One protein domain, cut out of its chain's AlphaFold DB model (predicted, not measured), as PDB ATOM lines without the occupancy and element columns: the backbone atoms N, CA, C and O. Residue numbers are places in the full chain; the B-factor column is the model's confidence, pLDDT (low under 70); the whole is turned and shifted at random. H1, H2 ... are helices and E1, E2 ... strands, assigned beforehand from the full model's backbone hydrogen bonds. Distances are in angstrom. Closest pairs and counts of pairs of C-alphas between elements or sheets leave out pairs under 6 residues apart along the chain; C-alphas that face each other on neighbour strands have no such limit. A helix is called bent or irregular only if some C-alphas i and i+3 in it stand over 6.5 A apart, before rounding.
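AT A GLANCE: This is residues 53 to 184 of the 193 residues of the protein "F-box domain-containing protein" of Dactylellina haptotyla (strain CBS 200.50) (UniProt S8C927). One long helix, H5, packs on a wall made of two small three-stranded sheets, and the wall continues from one sheet to the other where E5 runs on into E6. H2 and H3 make a small corner at one end of the domain, and residues 161 to 167 stick out as a free loop at the other end. The printed part has 132 residues with five named helices and six named strands, in the order E1 E2 H1 H2 H3 E3 E4 H4 H5 E5 E6, and its class is mixed, helices and strands. The sheets run E4 E3 E6 and E2 E1 E5, both antiparallel throughout. The whole is compact, with a radius of gyration of the C-alphas of 15.7 A, yet elongated in outline, spanning 54 by 28 by 22 A.

HOW THE PARTS SIT: In the first sheet E3, residues 115 to 121, is the inner strand between E4, residues 129 to 132, and E6, residues 177 to 183. E3 and E6 are antiparallel at 159 degrees, with N 116 and O 182 within hydrogen-bond range at 2.7 A. E3 and E4 form an antiparallel hairpin at 167 degrees, with N 117 and O 131 at 2.9 A. H5, residues 143 to 159, is on this sheet at a height of 10.0 A, over E3 and slantwise to it at 38 degrees on the local plane; H5 and the sheet make two layers, a helix on one face of a sheet. The closest C-alphas of E3 and H5 are those of Met 119 and Val 150, 7.2 A apart. E5, residues 173 to 175, runs on into E6 at 10 degrees across a break of one residue. E5 is an edge strand of the second sheet, antiparallel at 155 degrees to the inner strand E1, residues 69 to 74, with N 175 and O 71 at 3.2 A. E1 and E2, residues 78 to 83, form a hairpin, antiparallel at 159 degrees, with N 72 and O 80 at 2.8 A. H5 is on this sheet too, at a height of 9.9 A, over E2 and E1, slantwise at 55 degrees to E1 on the local plane. H1, residues 90 to 93, only just touches H5, with 3 pairs of C-alphas within 8 A, the closest Met 93 and Arg 144 at 4.9 A. H4, residues 133 to 137, only grazes the first sheet; its closest C-alpha to E3 is that of Gly 133, 4.5 A from that of Leu 115. H2, residues 100 to 104, and H3, residues 106 to 112, only just touch, and only at the corner, with 3 pairs of C-alphas within 8 A, the closest Ala 102 and Ala 108 at 5.4 A. Every O i to N i+4 pair is within hydrogen-bond range in H3; the figures are 11 of 13 in H5, 0 of 1 in H2 and 0 of 1 in H4, where O i to N i+3 gives 1 of 2 in H2 and 2 of 2 in H4, and H1 is too short for an i+4 pair.

IN THESE COORDINATES: E1 begins at C-alpha 69, (3.487, -19.410, -51.731), and is 16.6 A long; E2 is 16.8 A. E3 is 19.7 A long and E4 10.3 A. H5 begins at C-alpha 143, (12.426, -21.636, -45.330), and is 23.6 A long; it is irregular, with C-alphas 150 and 153 7.0 A apart, and has a kink of 43 degrees near residue 153. E6 is 19.8 A long and ends at C-alpha 183, (2.536, -9.616, -35.879).

THE WHOLE: The C-alphas farthest apart are those of Asn 104 and Asn 165, 54.7 A. The printed part has no cut. The link from H5 to E5, 13 residues, is long. Mean pLDDT of the printed part is 75.7; 43 residues are under 70, among them residues 158 to 184.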
ATOM      1  N   ASN A  53       9.544  -2.577 -40.767       76.50
ATOM      2  CA  ASN A  53       9.495  -2.637 -39.301       76.50
ATOM      3  C   ASN A  53       8.627  -3.789 -38.748       76.50
ATOM      4  O   ASN A  53       8.999  -4.442 -37.781       76.50
ATOM      5  N   MET A  54       7.478  -4.066 -39.373       76.31
ATOM      6  CA  MET A  54       6.584  -5.146 -38.935       76.31
ATOM      7  C   MET A  54       7.127  -6.548 -39.223       76.31
ATOM      8  O   MET A  54       6.721  -7.485 -38.564       76.31
ATOM      9  N   MET A  55       8.037  -6.701 -40.181       80.19
ATOM     10  CA  MET A  55       8.543  -7.989 -40.662       80.19
ATOM     11  C   MET A  55      10.073  -7.997 -40.681       80.19
ATOM     12  O   MET A  55      10.690  -8.593 -41.564       80.19
ATOM     13  N   LEU A  56      10.691  -7.250 -39.766       87.69
ATOM     14  CA  LEU A  56      12.126  -7.011 -39.775       87.69
ATOM     15  C   LEU A  56      12.871  -8.338 -39.599       87.69
ATOM     16  O   LEU A  56      12.698  -9.031 -38.602       87.69
ATOM     17  N   GLY A  57      13.688  -8.691 -40.590       89.25
ATOM     18  CA  GLY A  57      14.467  -9.925 -40.580       89.25
ATOM     19  C   GLY A  57      13.712 -11.175 -41.036       89.25
ATOM     20  O   GLY A  57      14.296 -12.249 -40.984       89.25
ATOM     21  N   VAL A  58      12.468 -11.084 -41.514       89.38
ATOM     22  CA  VAL A  58      11.755 -12.240 -42.097       89.38
ATOM     23  C   VAL A  58      12.091 -12.377 -43.582       89.38
ATOM     24  O   VAL A  58      12.109 -11.381 -44.308       89.38
ATOM     25  N   HIS A  59      12.346 -13.596 -44.056       90.38
ATOM     26  CA  HIS A  59      12.657 -13.861 -45.459       90.38
ATOM     27  C   HIS A  59      11.492 -13.456 -46.377       90.38
ATOM     28  O   HIS A  59      10.329 -13.790 -46.142       90.38
ATOM     29  N   HIS A  60      11.806 -12.784 -47.485       86.75
ATOM     30  CA  HIS A  60      10.824 -12.289 -48.452       86.75
ATOM     31  C   HIS A  60       9.984 -13.379 -49.142       86.75
ATOM     32  O   HIS A  60       8.937 -13.042 -49.680       86.75
ATOM     33  N   ILE A  61      10.372 -14.663 -49.080       84.81
ATOM     34  CA  ILE A  61       9.576 -15.774 -49.634       84.81
ATOM     35  C   ILE A  61       8.249 -15.926 -48.874       84.81
ATOM     36  O   ILE A  61       7.251 -16.335 -49.460       84.81
ATOM     37  N   ILE A  62       8.219 -15.575 -47.584       76.88
ATOM     38  CA  ILE A  62       7.045 -15.752 -46.712       76.88
ATOM     39  C   ILE A  62       6.440 -14.386 -46.297       76.88
ATOM     40  O   ILE A  62       5.450 -14.332 -45.578       76.88
ATOM     41  N   CYS A  63       6.989 -13.247 -46.737       70.31
ATOM     42  CA  CYS A  63       6.613 -11.922 -46.215       70.31
ATOM     43  C   CYS A  63       5.331 -11.318 -46.843       70.31
ATOM     44  O   CYS A  63       5.177 -11.370 -48.057       70.31
ATOM     45  N   LEU A  64       4.497 -10.690 -45.985       55.53
ATOM     46  CA  LEU A  64       3.340  -9.761 -46.127       55.53
ATOM     47  C   LEU A  64       2.314  -9.920 -47.264       55.53
ATOM     48  O   LEU A  64       1.134  -9.648 -47.045       55.53
ATOM     49  N   GLU A  65       2.692 -10.369 -48.450       57.19
ATOM     50  CA  GLU A  65       1.744 -10.675 -49.509       57.19
ATOM     51  C   GLU A  65       1.304 -12.136 -49.357       57.19
ATOM     52  O   GLU A  65       1.934 -13.081 -49.823       57.19
ATOM     53  N   SER A  66       0.179 -12.328 -48.670       50.34
ATOM     54  CA  SER A  66      -0.439 -13.624 -48.340       50.34
ATOM     55  C   SER A  66      -0.874 -14.474 -49.546       50.34
ATOM     56  O   SER A  66      -1.577 -15.466 -49.386       50.34
ATOM     57  N   LYS A  67      -0.472 -14.108 -50.768       56.66
ATOM     58  CA  LYS A  67      -0.788 -14.799 -52.028       56.66
ATOM     59  C   LYS A  67       0.404 -15.548 -52.621       56.66
ATOM     60  O   LYS A  67       0.290 -16.104 -53.709       56.66
ATOM     61  N   CYS A  68       1.547 -15.521 -51.945       61.47
ATOM     62  CA  CYS A  68       2.800 -15.727 -52.643       61.47
ATOM     63  C   CYS A  68       3.321 -17.153 -52.647       61.47
ATOM     64  O   CYS A  68       4.140 -17.419 -53.503       61.47
ATOM     65  N   PHE A  69       2.885 -18.074 -51.789       73.50
ATOM     66  CA  PHE A  69       3.487 -19.410 -51.731       73.50
ATOM     67  C   PHE A  69       2.509 -20.513 -52.145       73.50
ATOM     68  O   PHE A  69       1.344 -20.454 -51.785       73.50
ATOM     69  N   SER A  70       2.961 -21.533 -52.876       77.00
ATOM     70  CA  SER A  70       2.198 -22.774 -53.077       77.00
ATOM     71  C   SER A  70       3.125 -23.981 -53.229       77.00
ATOM     72  O   SER A  70       4.281 -23.833 -53.627       77.00
ATOM     73  N   CYS A  71       2.631 -25.183 -52.914       78.62
ATOM     74  CA  CYS A  71       3.382 -26.427 -53.088       78.62
ATOM     75  C   CYS A  71       2.602 -27.397 -53.972       78.62
ATOM     76  O   CYS A  71       1.491 -27.804 -53.649       78.62
ATOM     77  N   THR A  72       3.206 -27.860 -55.056       76.12
ATOM     78  CA  THR A  72       2.675 -29.028 -55.764       76.12
ATOM     79  C   THR A  72       3.280 -30.286 -55.156       76.12
ATOM     80  O   THR A  72       4.501 -30.385 -55.032       76.12
ATOM     81  N   VAL A  73       2.428 -31.236 -54.766       71.44
ATOM     82  CA  VAL A  73       2.850 -32.551 -54.275       71.44
ATOM     83  C   VAL A  73       2.732 -33.528 -55.441       71.44
ATOM     84  O   VAL A  73       1.660 -33.685 -56.022       71.44
ATOM     85  N   ARG A  74       3.848 -34.149 -55.835       68.81
ATOM     86  CA  ARG A  74       3.880 -35.134 -56.925       68.81
ATOM     87  C   ARG A  74       4.333 -36.493 -56.395       68.81
ATOM     88  O   ARG A  74       5.464 -36.628 -55.925       68.81
ATOM     89  N   GLY A  75       3.469 -37.502 -56.520       64.38
ATOM     90  CA  GLY A  75       3.788 -38.900 -56.216       64.38
ATOM     91  C   GLY A  75       4.309 -39.126 -54.789       64.38
ATOM     92  O   GLY A  75       3.817 -38.533 -53.833       64.38
ATOM     93  N   GLN A  76       5.330 -39.980 -54.644       57.72
ATOM     94  CA  GLN A  76       5.869 -40.461 -53.356       57.72
ATOM     95  C   GLN A  76       6.733 -39.444 -52.573       57.72
ATOM     96  O   GLN A  76       7.633 -39.837 -51.835       57.72
ATOM     97  N   GLY A  77       6.472 -38.141 -52.704       66.06
ATOM     98  CA  GLY A  77       7.091 -37.118 -51.849       66.06
ATOM     99  C   GLY A  77       7.967 -36.091 -52.560       66.06
ATOM    100  O   GLY A  77       8.645 -35.314 -51.886       66.06
ATOM    101  N   THR A  78       7.957 -36.027 -53.896       71.94
ATOM    102  CA  THR A  78       8.577 -34.890 -54.588       71.94
ATOM    103  C   THR A  78       7.693 -33.662 -54.420       71.94
ATOM    104  O   THR A  78       6.498 -33.682 -54.728       71.94
ATOM    105  N   ARG A  79       8.290 -32.577 -53.927       79.06
ATOM    106  CA  ARG A  79       7.611 -31.302 -53.716       79.06
ATOM    107  C   ARG A  79       8.208 -30.241 -54.615       79.06
ATOM    108  O   ARG A  79       9.423 -30.082 -54.687       79.06
ATOM    109  N   GLU A  80       7.333 -29.515 -55.288       85.38
ATOM    110  CA  GLU A  80       7.699 -28.335 -56.054       85.38
ATOM    111  C   GLU A  80       7.118 -27.116 -55.352       85.38
ATOM    112  O   GLU A  80       5.903 -27.018 -55.171       85.38
ATOM    113  N   TYR A  81       7.986 -26.191 -54.967       84.94
ATOM    114  CA  TYR A  81       7.596 -24.965 -54.288       84.94
ATOM    115  C   TYR A  81       7.541 -23.818 -55.282       84.94
ATOM    116  O   TYR A  81       8.411 -23.692 -56.147       84.94
ATOM    117  N   TYR A  82       6.525 -22.978 -55.145       82.69
ATOM    118  CA  TYR A  82       6.287 -21.856 -56.032       82.69
ATOM    119  C   TYR A  82       6.113 -20.577 -55.220       82.69
ATOM    120  O   TYR A  82       5.338 -20.562 -54.264       82.69
ATOM    121  N   PHE A  83       6.800 -19.512 -55.634       80.44
ATOM    122  CA  PHE A  83       6.656 -18.159 -55.116       80.44
ATOM    123  C   PHE A  83       6.104 -17.240 -56.210       80.44
ATOM    124  O   PHE A  83       6.726 -17.123 -57.259       80.44
ATOM    125  N   LEU A  84       4.945 -16.607 -56.017       78.75
ATOM    126  CA  LEU A  84       4.276 -15.772 -57.031       78.75
ATOM    127  C   LEU A  84       4.088 -16.489 -58.388       78.75
ATOM    128  O   LEU A  84       4.181 -15.883 -59.450       78.75
ATOM    129  N   GLY A  85       3.831 -17.801 -58.352       79.81
ATOM    130  CA  GLY A  85       3.713 -18.648 -59.547       79.81
ATOM    131  C   GLY A  85       5.048 -19.134 -60.123       79.81
ATOM    132  O   GLY A  85       5.053 -19.975 -61.018       79.81
ATOM    133  N   GLU A  86       6.179 -18.686 -59.580       84.31
ATOM    134  CA  GLU A  86       7.513 -19.081 -60.022       84.31
ATOM    135  C   GLU A  86       8.076 -20.226 -59.204       84.31
ATOM    136  O   GLU A  86       8.145 -20.146 -57.980       84.31
ATOM    137  N   ARG A  87       8.566 -21.272 -59.875       86.62
ATOM    138  CA  ARG A  87       9.246 -22.368 -59.176       86.62
ATOM    139  C   ARG A  87      10.476 -21.834 -58.443       86.62
ATOM    140  O   ARG A  87      11.328 -21.201 -59.072       86.62
ATOM    141  N   ILE A  88      10.576 -22.116 -57.152       85.06
ATOM    142  CA  ILE A  88      11.713 -21.745 -56.312       85.06
ATOM    143  C   ILE A  88      12.745 -22.869 -56.383       85.06
ATOM    144  O   ILE A  88      12.399 -24.045 -56.248       85.06
ATOM    145  N   ASP A  89      14.008 -22.514 -56.598       80.00
ATOM    146  CA  ASP A  89      15.100 -23.484 -56.567       80.00
ATOM    147  C   ASP A  89      15.474 -23.846 -55.119       80.00
ATOM    148  O   ASP A  89      15.355 -23.027 -54.206       80.00
ATOM    149  N   GLU A  90      15.978 -25.067 -54.923       78.00
ATOM    150  CA  GLU A  90      16.363 -25.603 -53.607       78.00
ATOM    151  C   GLU A  90      17.222 -24.655 -52.755       78.00
ATOM    152  O   GLU A  90      16.898 -24.489 -51.582       78.00
ATOM    153  N   PRO A  91      18.229 -23.945 -53.301       85.44
ATOM    154  CA  PRO A  91      19.114 -23.142 -52.466       85.44
ATOM    155  C   PRO A  91      18.423 -21.978 -51.750       85.44
ATOM    156  O   PRO A  91      18.836 -21.632 -50.652       85.44
ATOM    157  N   PHE A  92      17.365 -21.400 -52.330       87.12
ATOM    158  CA  PHE A  92      16.569 -20.360 -51.663       87.12
ATOM    159  C   PHE A  92      15.693 -20.937 -50.545       87.12
ATOM    160  O   PHE A  92      15.395 -20.260 -49.565       87.12
ATOM    161  N   MET A  93      15.272 -22.194 -50.694       88.38
ATOM    162  CA  MET A  93      14.488 -22.909 -49.689       88.38
ATOM    163  C   MET A  93      15.352 -23.315 -48.488       88.38
ATOM    164  O   MET A  93      14.840 -23.432 -47.379       88.38
ATOM    165  N   ASP A  94      16.657 -23.491 -48.684       91.00
ATOM    166  CA  ASP A  94      17.595 -23.891 -47.629       91.00
ATOM    167  C   ASP A  94      18.185 -22.692 -46.861       91.00
ATOM    168  O   ASP A  94      19.002 -22.859 -45.954       91.00
ATOM    169  N   GLU A  95      17.765 -21.468 -47.188       90.31
ATOM    170  CA  GLU A  95      18.144 -20.276 -46.433       90.31
ATOM    171  C   GLU A  95      17.390 -20.184 -45.103       90.31
ATOM    172  O   GLU A  95      16.244 -20.635 -45.011       90.31
ATOM    173  N   PRO A  96      17.984 -19.556 -44.070       92.38
ATOM    174  CA  PRO A  96      17.269 -19.231 -42.844       92.38
ATOM    175  C   PRO A  96      15.979 -18.458 -43.137       92.38
ATOM    176  O   PRO A  96      15.974 -17.504 -43.907       92.38
ATOM    177  N   LEU A  97      14.878 -18.823 -42.484       90.81
ATOM    178  CA  LEU A  97      13.637 -18.047 -42.525       90.81
ATOM    179  C   LEU A  97      13.834 -16.665 -41.895       90.81
ATOM    180  O   LEU A  97      13.253 -15.672 -42.335       90.81
ATOM    181  N   PHE A  98      14.652 -16.616 -40.848       91.00
ATOM    182  CA  PHE A  98      14.977 -15.408 -40.114       91.00
ATOM    183  C   PHE A  98      16.416 -15.002 -40.389       91.00
ATOM    184  O   PHE A  98      17.337 -15.818 -40.329       91.00
ATOM    185  N   ALA A  99      16.619 -13.721 -40.662       90.88
ATOM    186  CA  ALA A  99      17.927 -13.185 -40.958       90.88
ATOM    187  C   ALA A  99      18.861 -13.397 -39.758       90.88
ATOM    188  O   ALA A  99      18.515 -12.982 -38.650       90.88
ATOM    189  N   PRO A 100      20.079 -13.940 -39.940       90.81
ATOM    190  CA  PRO A 100      20.990 -14.170 -38.818       90.81
ATOM    191  C   PRO A 100      21.318 -12.906 -38.013       90.81
ATOM    192  O   PRO A 100      21.565 -12.975 -36.813       90.81
ATOM    193  N   TRP A 101      21.307 -11.736 -38.663       89.81
ATOM    194  CA  TRP A 101      21.546 -10.453 -38.001       89.81
ATOM    195  C   TRP A 101      20.370  -9.987 -37.135       89.81
ATOM    196  O   TRP A 101      20.599  -9.207 -36.213       89.81
ATOM    197  N   ALA A 102      19.146 -10.462 -37.387       90.06
ATOM    198  CA  ALA A 102      17.955 -10.049 -36.646       90.06
ATOM    199  C   ALA A 102      18.015 -10.484 -35.176       90.06
ATOM    200  O   ALA A 102      17.421  -9.851 -34.314       90.06
ATOM    201  N   TRP A 103      18.789 -11.522 -34.862       88.56
ATOM    202  CA  TRP A 103      18.962 -12.002 -33.490       88.56
ATOM    203  C   TRP A 103      19.859 -11.115 -32.626       88.56
ATOM    204  O   TRP A 103      19.792 -11.199 -31.402       88.56
ATOM    205  N   ASN A 104      20.671 -10.265 -33.257       90.56
ATOM    206  CA  ASN A 104      21.516  -9.288 -32.570       90.56
ATOM    207  C   ASN A 104      20.805  -7.939 -32.367       90.56
ATOM    208  O   ASN A 104      21.371  -7.037 -31.756       90.56
ATOM    209  N   ASP A 105      19.594  -7.791 -32.904       89.56
ATOM    210  CA  ASP A 105      18.760  -6.602 -32.788       89.56
ATOM    211  C   ASP A 105      17.588  -6.915 -31.844       89.56
ATOM    212  O   ASP A 105      16.730  -7.745 -32.150       89.56
ATOM    213  N   GLU A 106      17.552  -6.277 -30.671       89.12
ATOM    214  CA  GLU A 106      16.519  -6.542 -29.655       89.12
ATOM    215  C   GLU A 106      15.102  -6.204 -30.145       89.12
ATOM    216  O   GLU A 106      14.133  -6.858 -29.751       89.12
ATOM    217  N   HIS A 107      14.965  -5.226 -31.044       87.31
ATOM    218  CA  HIS A 107      13.673  -4.855 -31.612       87.31
ATOM    219  C   HIS A 107      13.192  -5.901 -32.621       87.31
ATOM    220  O   HIS A 107      12.042  -6.336 -32.554       87.31
ATOM    221  N   ALA A 108      14.073  -6.365 -33.508       87.69
ATOM    222  CA  ALA A 108      13.762  -7.453 -34.431       87.69
ATOM    223  C   ALA A 108      13.437  -8.744 -33.663       87.69
ATOM    224  O   ALA A 108      12.394  -9.357 -33.885       87.69
ATOM    225  N   LYS A 109      14.267  -9.114 -32.687       87.50
ATOM    226  CA  LYS A 109      14.064 -10.292 -31.835       87.50
ATOM    227  C   LYS A 109      12.719 -10.268 -31.105       87.50
ATOM    228  O   LYS A 109      12.014 -11.276 -31.111       87.50
ATOM    229  N   GLY A 110      12.340  -9.128 -30.522       85.50
ATOM    230  CA  GLY A 110      11.045  -8.953 -29.860       85.50
ATOM    231  C   GLY A 110       9.838  -9.030 -30.803       85.50
ATOM    232  O   GLY A 110       8.736  -9.321 -30.358       85.50
ATOM    233  N   ARG A 111      10.022  -8.793 -32.106       83.69
ATOM    234  CA  ARG A 111       8.972  -8.966 -33.126       83.69
ATOM    235  C   ARG A 111       8.891 -10.399 -33.628       83.69
ATOM    236  O   ARG A 111       7.802 -10.947 -33.749       83.69
ATOM    237  N   LEU A 112      10.038 -11.026 -33.878       85.00
ATOM    238  CA  LEU A 112      10.108 -12.430 -34.286       85.00
ATOM    239  C   LEU A 112       9.592 -13.376 -33.188       85.00
ATOM    240  O   LEU A 112       9.165 -14.492 -33.484       85.00
ATOM    241  N   SER A 113       9.600 -12.943 -31.924       81.38
ATOM    242  CA  SER A 113       9.004 -13.683 -30.806       81.38
ATOM    243  C   SER A 113       7.475 -13.661 -30.789       81.38
ATOM    244  O   SER A 113       6.879 -14.590 -30.255       81.38
ATOM    245  N   THR A 114       6.841 -12.651 -31.390       82.06
ATOM    246  CA  THR A 114       5.378 -12.472 -31.416       82.06
ATOM    247  C   THR A 114       4.770 -12.638 -32.811       82.06
ATOM    248  O   THR A 114       3.615 -12.273 -33.038       82.06
ATOM    249  N   LEU A 115       5.554 -13.161 -33.759       82.75
ATOM    250  CA  LEU A 115       5.121 -13.437 -35.125       82.75
ATOM    251  C   LEU A 115       4.103 -14.580 -35.136       82.75
ATOM    252  O   LEU A 115       4.454 -15.710 -34.834       82.75
ATOM    253  N   GLU A 116       2.874 -14.326 -35.545       81.88
ATOM    254  CA  GLU A 116       1.893 -15.366 -35.819       81.88
ATOM    255  C   GLU A 116       1.919 -15.764 -37.290       81.88
ATOM    256  O   GLU A 116       2.002 -14.935 -38.202       81.88
ATOM    257  N   VAL A 117       1.835 -17.066 -37.511       78.56
ATOM    258  CA  VAL A 117       1.780 -17.675 -38.830       78.56
ATOM    259  C   VAL A 117       0.433 -18.351 -38.945       78.56
ATOM    260  O   VAL A 117       0.144 -19.274 -38.194       78.56
ATOM    261  N   ASP A 118      -0.372 -17.914 -39.896       76.62
ATOM    262  CA  ASP A 118      -1.636 -18.536 -40.244       76.62
ATOM    263  C   ASP A 118      -1.500 -19.293 -41.556       76.62
ATOM    264  O   ASP A 118      -1.008 -18.754 -42.546       76.62
ATOM    265  N   MET A 119      -2.009 -20.518 -41.598       76.88
ATOM    266  CA  MET A 119      -2.164 -21.251 -42.849       76.88
ATOM    267  C   MET A 119      -3.636 -21.356 -43.230       76.88
ATOM    268  O   MET A 119      -4.479 -21.793 -42.442       76.88
ATOM    269  N   PHE A 120      -3.916 -21.019 -44.483       74.75
ATOM    270  CA  PHE A 120      -5.214 -21.174 -45.119       74.75
ATOM    271  C   PHE A 120      -5.094 -22.199 -46.243       74.75
ATOM    272  O   PHE A 120      -4.240 -22.075 -47.118       74.75
ATOM    273  N   THR A 121      -5.956 -23.211 -46.242       71.69
ATOM    274  CA  THR A 121      -5.963 -24.276 -47.250       71.69
ATOM    275  C   THR A 121      -7.382 -24.524 -47.746       71.69
ATOM    276  O   THR A 121      -8.349 -24.318 -47.015       71.69
ATOM    277  N   ALA A 122      -7.505 -24.943 -49.005       68.06
ATOM    278  CA  ALA A 122      -8.777 -25.362 -49.593       68.06
ATOM    279  C   ALA A 122      -9.096 -26.847 -49.329       68.06
ATOM    280  O   ALA A 122     -10.137 -27.330 -49.772       68.06
ATOM    281  N   VAL A 123      -8.210 -27.582 -48.642       67.19
ATOM    282  CA  VAL A 123      -8.415 -29.001 -48.320       67.19
ATOM    283  C   VAL A 123      -9.577 -29.148 -47.332       67.19
ATOM    284  O   VAL A 123      -9.496 -28.616 -46.223       67.19
ATOM    285  N   PRO A 124     -10.654 -29.870 -47.695       63.78
ATOM    286  CA  PRO A 124     -11.764 -30.121 -46.780       63.78
ATOM    287  C   PRO A 124     -11.281 -30.810 -45.498       63.78
ATOM    288  O   PRO A 124     -10.526 -31.774 -45.564       63.78
ATOM    289  N   GLY A 125     -11.711 -30.319 -44.334       66.81
ATOM    290  CA  GLY A 125     -11.333 -30.878 -43.027       66.81
ATOM    291  C   GLY A 125      -9.984 -30.399 -42.475       66.81
ATOM    292  O   GLY A 125      -9.757 -30.518 -41.276       66.81
ATOM    293  N   ALA A 126      -9.128 -29.782 -43.296       66.56
ATOM    294  CA  ALA A 126      -7.911 -29.134 -42.816       66.56
ATOM    295  C   ALA A 126      -8.250 -27.714 -42.332       66.56
ATOM    296  O   ALA A 126      -8.390 -26.776 -43.120       66.56
ATOM    297  N   TYR A 127      -8.456 -27.565 -41.023       64.94
ATOM    298  CA  TYR A 127      -8.788 -26.283 -40.397       64.94
ATOM    299  C   TYR A 127      -7.616 -25.287 -40.452       64.94
ATOM    300  O   TYR A 127      -6.466 -25.655 -40.698       64.94
ATOM    301  N   ARG A 128      -7.905 -23.999 -40.201       73.88
ATOM    302  CA  ARG A 128      -6.871 -22.975 -39.980       73.88
ATOM    303  C   ARG A 128      -5.974 -23.427 -38.832       73.88
ATOM    304  O   ARG A 128      -6.455 -23.637 -37.720       73.88
ATOM    305  N   HIS A 129      -4.683 -23.518 -39.111       74.44
ATOM    306  CA  HIS A 129      -3.658 -23.695 -38.096       74.44
ATOM    307  C   HIS A 129      -2.917 -22.374 -37.912       74.44
ATOM    308  O   HIS A 129      -2.593 -21.698 -38.893       74.44
ATOM    309  N   THR A 130      -2.681 -22.029 -36.649       77.88
ATOM    310  CA  THR A 130      -1.927 -20.847 -36.246       77.88
ATOM    311  C   THR A 130      -0.727 -21.306 -35.424       77.88
ATOM    312  O   THR A 130      -0.887 -22.104 -34.500       77.88
ATOM    313  N   TRP A 131       0.455 -20.808 -35.771       81.81
ATOM    314  CA  TRP A 131       1.710 -21.032 -35.053       81.81
ATOM    315  C   TRP A 131       2.239 -19.705 -34.522       81.81
ATOM    316  O   TRP A 131       2.049 -18.663 -35.154       81.81
ATOM    317  N   THR A 132       2.942 -19.743 -33.392       75.44
ATOM    318  CA  THR A 132       3.434 -18.553 -32.690       75.44
ATOM    319  C   THR A 132       4.964 -18.521 -32.563       75.44
ATOM    320  O   THR A 132       5.604 -19.252 -31.806       75.44
ATOM    321  N   GLY A 133       5.556 -17.593 -33.308       66.81
ATOM    322  CA  GLY A 133       6.890 -17.039 -33.121       66.81
ATOM    323  C   GLY A 133       8.040 -18.009 -33.375       66.81
ATOM    324  O   GLY A 133       7.878 -19.156 -33.791       66.81
ATOM    325  N   TYR A 134       9.256 -17.549 -33.078       71.62
ATOM    326  CA  TYR A 134      10.447 -18.401 -33.144       71.62
ATOM    327  C   TYR A 134      10.439 -19.528 -32.096       71.62
ATOM    328  O   TYR A 134      11.204 -20.478 -32.243       71.62
ATOM    329  N   SER A 135       9.623 -19.446 -31.037       71.88
ATOM    330  CA  SER A 135       9.511 -20.500 -30.014       71.88
ATOM    331  C   SER A 135       9.106 -21.839 -30.612       71.88
ATOM    332  O   SER A 135       9.554 -22.883 -30.144       71.88
ATOM    333  N   GLU A 136       8.293 -21.812 -31.666       80.44
ATOM    334  CA  GLU A 136       7.853 -23.024 -32.334       80.44
ATOM    335  C   GLU A 136       8.825 -23.464 -33.426       80.44
ATOM    336  O   GLU A 136       9.073 -24.660 -33.568       80.44
ATOM    337  N   PHE A 137       9.400 -22.543 -34.198       83.62
ATOM    338  CA  PHE A 137      10.218 -22.904 -35.360       83.62
ATOM    339  C   PHE A 137      11.720 -23.017 -35.063       83.62
ATOM    340  O   PHE A 137      12.409 -23.810 -35.696       83.62
ATOM    341  N   GLY A 138      12.221 -22.284 -34.071       86.81
ATOM    342  CA  GLY A 138      13.645 -22.110 -33.794       86.81
ATOM    343  C   GLY A 138      14.263 -20.933 -34.559       86.81
ATOM    344  O   GLY A 138      13.707 -20.419 -35.527       86.81
ATOM    345  N   GLN A 139      15.443 -20.489 -34.114       88.88
ATOM    346  CA  GLN A 139      16.140 -19.325 -34.690       88.88
ATOM    347  C   GLN A 139      16.817 -19.613 -36.034       88.88
ATOM    348  O   GLN A 139      17.053 -18.706 -36.829       88.88
ATOM    349  N   THR A 140      17.162 -20.877 -36.265       90.19
ATOM    350  CA  THR A 140      17.919 -21.340 -37.431       90.19
ATOM    351  C   THR A 140      17.053 -22.111 -38.417       90.19
ATOM    352  O   THR A 140      17.600 -22.759 -39.301       90.19
ATOM    353  N   VAL A 141      15.727 -22.076 -38.249       92.75
ATOM    354  CA  VAL A 141      14.799 -22.752 -39.157       92.75
ATOM    355  C   VAL A 141      15.016 -22.239 -40.573       92.75
ATOM    356  O   VAL A 141      15.089 -21.028 -40.798       92.75
ATOM    357  N   THR A 142      15.142 -23.149 -41.524       93.25
ATOM    358  CA  THR A 142      15.189 -22.799 -42.944       93.25
ATOM    359  C   THR A 142      13.789 -22.519 -43.479       93.25
ATOM    360  O   THR A 142      12.784 -22.929 -42.891       93.25
ATOM    361  N   VAL A 143      13.697 -21.841 -44.622       89.94
ATOM    362  CA  VAL A 143      12.426 -21.636 -45.330       89.94
ATOM    363  C   VAL A 143      11.747 -22.985 -45.601       89.94
ATOM    364  O   VAL A 143      10.552 -23.138 -45.343       89.94
ATOM    365  N   ARG A 144      12.512 -23.998 -46.024       90.31
ATOM    366  CA  ARG A 144      12.037 -25.364 -46.255       90.31
ATOM    367  C   ARG A 144      11.486 -25.999 -44.993       90.31
ATOM    368  O   ARG A 144      10.339 -26.424 -45.002       90.31
ATOM    369  N   GLU A 145      12.271 -26.069 -43.922       91.62
ATOM    370  CA  GLU A 145      11.833 -26.693 -42.667       91.62
ATOM    371  C   GLU A 145      10.577 -26.022 -42.113       91.62
ATOM    372  O   GLU A 145       9.668 -26.698 -41.634       91.62
ATOM    373  N   PHE A 146      10.502 -24.697 -42.227       89.81
ATOM    374  CA  PHE A 146       9.319 -23.936 -41.867       89.81
ATOM    375  C   PHE A 146       8.095 -24.360 -42.689       89.81
ATOM    376  O   PHE A 146       7.070 -24.724 -42.111       89.81
ATOM    377  N   ILE A 147       8.202 -24.372 -44.021       85.94
ATOM    378  CA  ILE A 147       7.108 -24.778 -44.915       85.94
ATOM    379  C   ILE A 147       6.680 -26.215 -44.641       85.94
ATOM    380  O   ILE A 147       5.490 -26.498 -44.572       85.94
ATOM    381  N   GLU A 148       7.636 -27.116 -44.446       86.94
ATOM    382  CA  GLU A 148       7.377 -28.515 -44.124       86.94
ATOM    383  C   GLU A 148       6.611 -28.677 -42.817       86.94
ATOM    384  O   GLU A 148       5.650 -29.446 -42.734       86.94
ATOM    385  N   LYS A 149       6.990 -27.901 -41.802       87.75
ATOM    386  CA  LYS A 149       6.308 -27.899 -40.515       87.75
ATOM    387  C   LYS A 149       4.884 -27.353 -40.620       87.75
ATOM    388  O   LYS A 149       3.980 -27.924 -40.015       87.75
ATOM    389  N   VAL A 150       4.688 -26.295 -41.406       83.50
ATOM    390  CA  VAL A 150       3.370 -25.694 -41.663       83.50
ATOM    391  C   VAL A 150       2.483 -26.627 -42.494       83.50
ATOM    392  O   VAL A 150       1.295 -26.754 -42.218       83.50
ATOM    393  N   LEU A 151       3.054 -27.338 -43.468       80.44
ATOM    394  CA  LEU A 151       2.333 -28.267 -44.339       80.44
ATOM    395  C   LEU A 151       1.926 -29.566 -43.655       80.44
ATOM    396  O   LEU A 151       0.942 -30.186 -44.063       80.44
ATOM    397  N   LYS A 152       2.684 -29.994 -42.643       84.44
ATOM    398  CA  LYS A 152       2.516 -31.298 -42.003       84.44
ATOM    399  C   LYS A 152       1.061 -31.612 -41.614       84.44
ATOM    400  O   LYS A 152       0.601 -32.669 -42.029       84.44
ATOM    401  N   PRO A 153       0.297 -30.735 -40.932       81.06
ATOM    402  CA  PRO A 153      -1.089 -31.043 -40.572       81.06
ATOM    403  C   PRO A 153      -2.006 -31.244 -41.786       81.06
ATOM    404  O   PRO A 153      -2.889 -32.098 -41.749       81.06
ATOM    405  N   VAL A 154      -1.789 -30.504 -42.881       77.19
ATOM    406  CA  VAL A 154      -2.579 -30.658 -44.118       77.19
ATOM    407  C   VAL A 154      -2.284 -31.990 -44.781       77.19
ATOM    408  O   VAL A 154      -3.198 -32.659 -45.245       77.19
ATOM    409  N   LEU A 155      -1.008 -32.372 -44.823       77.94
ATOM    410  CA  LEU A 155      -0.586 -33.647 -45.389       77.94
ATOM    411  C   LEU A 155      -1.073 -34.816 -44.536       77.94
ATOM    412  O   LEU A 155      -1.565 -35.794 -45.085       77.94
ATOM    413  N   ASP A 156      -0.976 -34.701 -43.213       81.56
ATOM    414  CA  ASP A 156      -1.480 -35.709 -42.284       81.56
ATOM    415  C   ASP A 156      -3.007 -35.872 -42.482       81.56
ATOM    416  O   ASP A 156      -3.460 -36.989 -42.709       81.56
ATOM    417  N   THR A 157      -3.771 -34.770 -42.575       76.50
ATOM    418  CA  THR A 157      -5.227 -34.783 -42.859       76.50
ATOM    419  C   THR A 157      -5.561 -35.364 -44.238       76.50
ATOM    420  O   THR A 157      -6.497 -36.142 -44.379       76.50
ATOM    421  N   ALA A 158      -4.809 -35.001 -45.281       69.62
ATOM    422  CA  ALA A 158      -5.052 -35.487 -46.641       69.62
ATOM    423  C   ALA A 158      -4.770 -36.992 -46.792       69.62
ATOM    424  O   ALA A 158      -5.333 -37.637 -47.674       69.62
ATOM    425  N   ASN A 159      -3.901 -37.539 -45.938       69.25
ATOM    426  CA  ASN A 159      -3.568 -38.959 -45.900       69.25
ATOM    427  C   ASN A 159      -4.505 -39.780 -44.999       69.25
ATOM    428  O   ASN A 159      -4.434 -41.013 -45.032       69.25
ATOM    429  N   GLU A 160      -5.373 -39.149 -44.201       67.62
ATOM    430  CA  GLU A 160      -6.382 -39.879 -43.435       67.62
ATOM    431  C   GLU A 160      -7.402 -40.527 -44.387       67.62
ATOM    432  O   GLU A 160      -7.875 -39.891 -45.337       67.62
ATOM    433  N   PRO A 161      -7.754 -41.810 -44.179       59.47
ATOM    434  CA  PRO A 161      -8.742 -42.471 -45.011       59.47
ATOM    435  C   PRO A 161     -10.083 -41.736 -44.870       59.47
ATOM    436  O   PRO A 161     -10.516 -41.474 -43.745       59.47
ATOM    437  N   PRO A 162     -10.769 -41.419 -45.979       57.31
ATOM    438  CA  PRO A 162     -12.053 -40.746 -45.898       57.31
ATOM    439  C   PRO A 162     -13.032 -41.615 -45.106       57.31
ATOM    440  O   PRO A 162     -13.114 -42.829 -45.315       57.31
ATOM    441  N   LEU A 163     -13.773 -40.972 -44.200       53.31
ATOM    442  CA  LEU A 163     -14.926 -41.559 -43.526       53.31
ATOM    443  C   LEU A 163     -15.897 -42.067 -44.604       53.31
ATOM    444  O   LEU A 163     -16.588 -41.291 -45.253       53.31
ATOM    445  N   GLU A 164     -15.874 -43.386 -44.795       48.88
ATOM    446  CA  GLU A 164     -16.698 -44.190 -45.699       48.88
ATOM    447  C   GLU A 164     -16.450 -44.011 -47.224       48.88
ATOM    448  O   GLU A 164     -16.835 -43.047 -47.876       48.88
ATOM    449  N   ASN A 165     -15.886 -45.070 -47.826       46.09
ATOM    450  CA  ASN A 165     -16.000 -45.479 -49.240       46.09
ATOM    451  C   ASN A 165     -15.231 -44.753 -50.361       46.09
ATOM    452  O   ASN A 165     -15.374 -45.155 -51.518       46.09
ATOM    453  N   ALA A 166     -14.335 -43.805 -50.094       43.31
ATOM    454  CA  ALA A 166     -13.423 -43.320 -51.138       43.31
ATOM    455  C   ALA A 166     -12.055 -44.021 -51.047       43.31
ATOM    456  O   ALA A 166     -11.292 -43.838 -50.104       43.31
ATOM    457  N   LYS A 167     -11.731 -44.854 -52.048       42.78
ATOM    458  CA  LYS A 167     -10.365 -45.366 -52.244       42.78
ATOM    459  C   LYS A 167      -9.419 -44.169 -52.323       42.78
ATOM    460  O   LYS A 167      -9.567 -43.355 -53.235       42.78
ATOM    461  N   VAL A 168      -8.476 -44.096 -51.385       43.66
ATOM    462  CA  VAL A 168      -7.334 -43.177 -51.407       43.66
ATOM    463  C   VAL A 168      -6.682 -43.313 -52.780       43.66
ATOM    464  O   VAL A 168      -6.100 -44.348 -53.099       43.66
ATOM    465  N   ARG A 169      -6.886 -42.321 -53.648       47.84
ATOM    466  CA  ARG A 169      -6.066 -42.188 -54.847       47.84
ATOM    467  C   ARG A 169      -4.739 -41.619 -54.384       47.84
ATOM    468  O   ARG A 169      -4.742 -40.711 -53.555       47.84
ATOM    469  N   ASP A 170      -3.651 -42.149 -54.931       50.69
ATOM    470  CA  ASP A 170      -2.352 -41.485 -54.935       50.69
ATOM    471  C   ASP A 170      -2.591 -39.983 -55.143       50.69
ATOM    472  O   ASP A 170      -3.193 -39.591 -56.147       50.69
ATOM    473  N   LEU A 171      -2.239 -39.159 -54.151       52.09
ATOM    474  CA  LEU A 171      -2.399 -37.704 -54.185       52.09
ATOM    475  C   LEU A 171      -1.409 -37.114 -55.206       52.09
ATOM    476  O   LEU A 171      -0.461 -36.417 -54.864       52.09
ATOM    477  N   GLU A 172      -1.606 -37.415 -56.487       55.09
ATOM    478  CA  GLU A 172      -1.082 -36.612 -57.581       55.09
ATOM    479  C   GLU A 172      -1.986 -35.388 -57.705       55.09
ATOM    480  O   GLU A 172      -3.057 -35.427 -58.315       55.09
ATOM    481  N   GLY A 173      -1.590 -34.296 -57.053       62.69
ATOM    482  CA  GLY A 173      -2.396 -33.087 -57.008       62.69
ATOM    483  C   GLY A 173      -1.613 -31.867 -56.545       62.69
ATOM    484  O   GLY A 173      -0.675 -31.940 -55.752       62.69
ATOM    485  N   THR A 174      -2.010 -30.702 -57.041       63.25
ATOM    486  CA  THR A 174      -1.467 -29.434 -56.558       63.25
ATOM    487  C   THR A 174      -2.179 -29.038 -55.269       63.25
ATOM    488  O   THR A 174      -3.392 -28.831 -55.270       63.25
ATOM    489  N   LEU A 175      -1.422 -28.906 -54.175       66.38
ATOM    490  CA  LEU A 175      -1.918 -28.360 -52.918       66.38
ATOM    491  C   LEU A 175      -1.629 -26.856 -52.870       66.38
ATOM    492  O   LEU A 175      -0.536 -26.408 -52.521       66.38
ATOM    493  N   THR A 176      -2.626 -26.045 -53.192       65.31
ATOM    494  CA  THR A 176      -2.507 -24.599 -52.995       65.31
ATOM    495  C   THR A 176      -2.928 -24.243 -51.575       65.31
ATOM    496  O   THR A 176      -4.065 -24.482 -51.171       65.31
ATOM    497  N   PHE A 177      -2.006 -23.655 -50.822       66.19
ATOM    498  CA  PHE A 177      -2.252 -23.096 -49.499       66.19
ATOM    499  C   PHE A 177      -1.639 -21.704 -49.438       66.19
ATOM    500  O   PHE A 177      -0.729 -21.388 -50.193       66.19
ATOM    501  N   PHE A 178      -2.144 -20.884 -48.533       68.75
ATOM    502  CA  PHE A 178      -1.720 -19.510 -48.343       68.75
ATOM    503  C   PHE A 178      -1.182 -19.362 -46.929       68.75
ATOM    504  O   PHE A 178      -1.831 -19.791 -45.974       68.75
ATOM    505  N   ILE A 179      -0.005 -18.756 -46.797       68.94
ATOM    506  CA  ILE A 179       0.561 -18.398 -45.498       68.94
ATOM    507  C   ILE A 179       0.295 -16.911 -45.272       68.94
ATOM    508  O   ILE A 179       0.746 -16.064 -46.043       68.94
ATOM    509  N   GLY A 180      -0.463 -16.595 -44.227       67.56
ATOM    510  CA  GLY A 180      -0.583 -15.247 -43.689       67.56
ATOM    511  C   GLY A 180       0.409 -15.066 -42.548       67.56
ATOM    512  O   GLY A 180       0.435 -15.873 -41.628       67.56
ATOM    513  N   LEU A 181       1.216 -14.007 -42.594       67.00
ATOM    514  CA  LEU A 181       2.034 -13.593 -41.457       67.00
ATOM    515  C   LEU A 181       1.379 -12.390 -40.786       67.00
ATOM    516  O   LEU A 181       1.103 -11.385 -41.442       67.00
ATOM    517  N   GLN A 182       1.146 -12.494 -39.483       66.75
ATOM    518  CA  GLN A 182       0.646 -11.409 -38.651       66.75
ATOM    519  C   GLN A 182       1.640 -11.165 -37.522       66.75
ATOM    520  O   GLN A 182       2.224 -12.095 -36.986       66.75
ATOM    521  N   VAL A 183       1.849  -9.912 -37.138       56.41
ATOM    522  CA  VAL A 183       2.536  -9.616 -35.879       56.41
ATOM    523  C   VAL A 183       1.485  -9.156 -34.903       56.41
ATOM    524  O   VAL A 183       0.826  -8.144 -35.160       56.41
ATOM    525  N   LEU A 184       1.358  -9.862 -33.779       53.75
ATOM    526  CA  LEU A 184       0.556  -9.370 -32.672       53.75
ATOM    527  C   LEU A 184       1.154  -8.034 -32.227       53.75
ATOM    528  O   LEU A 184       2.222  -7.958 -31.613       53.75
TER     529      LEU A 184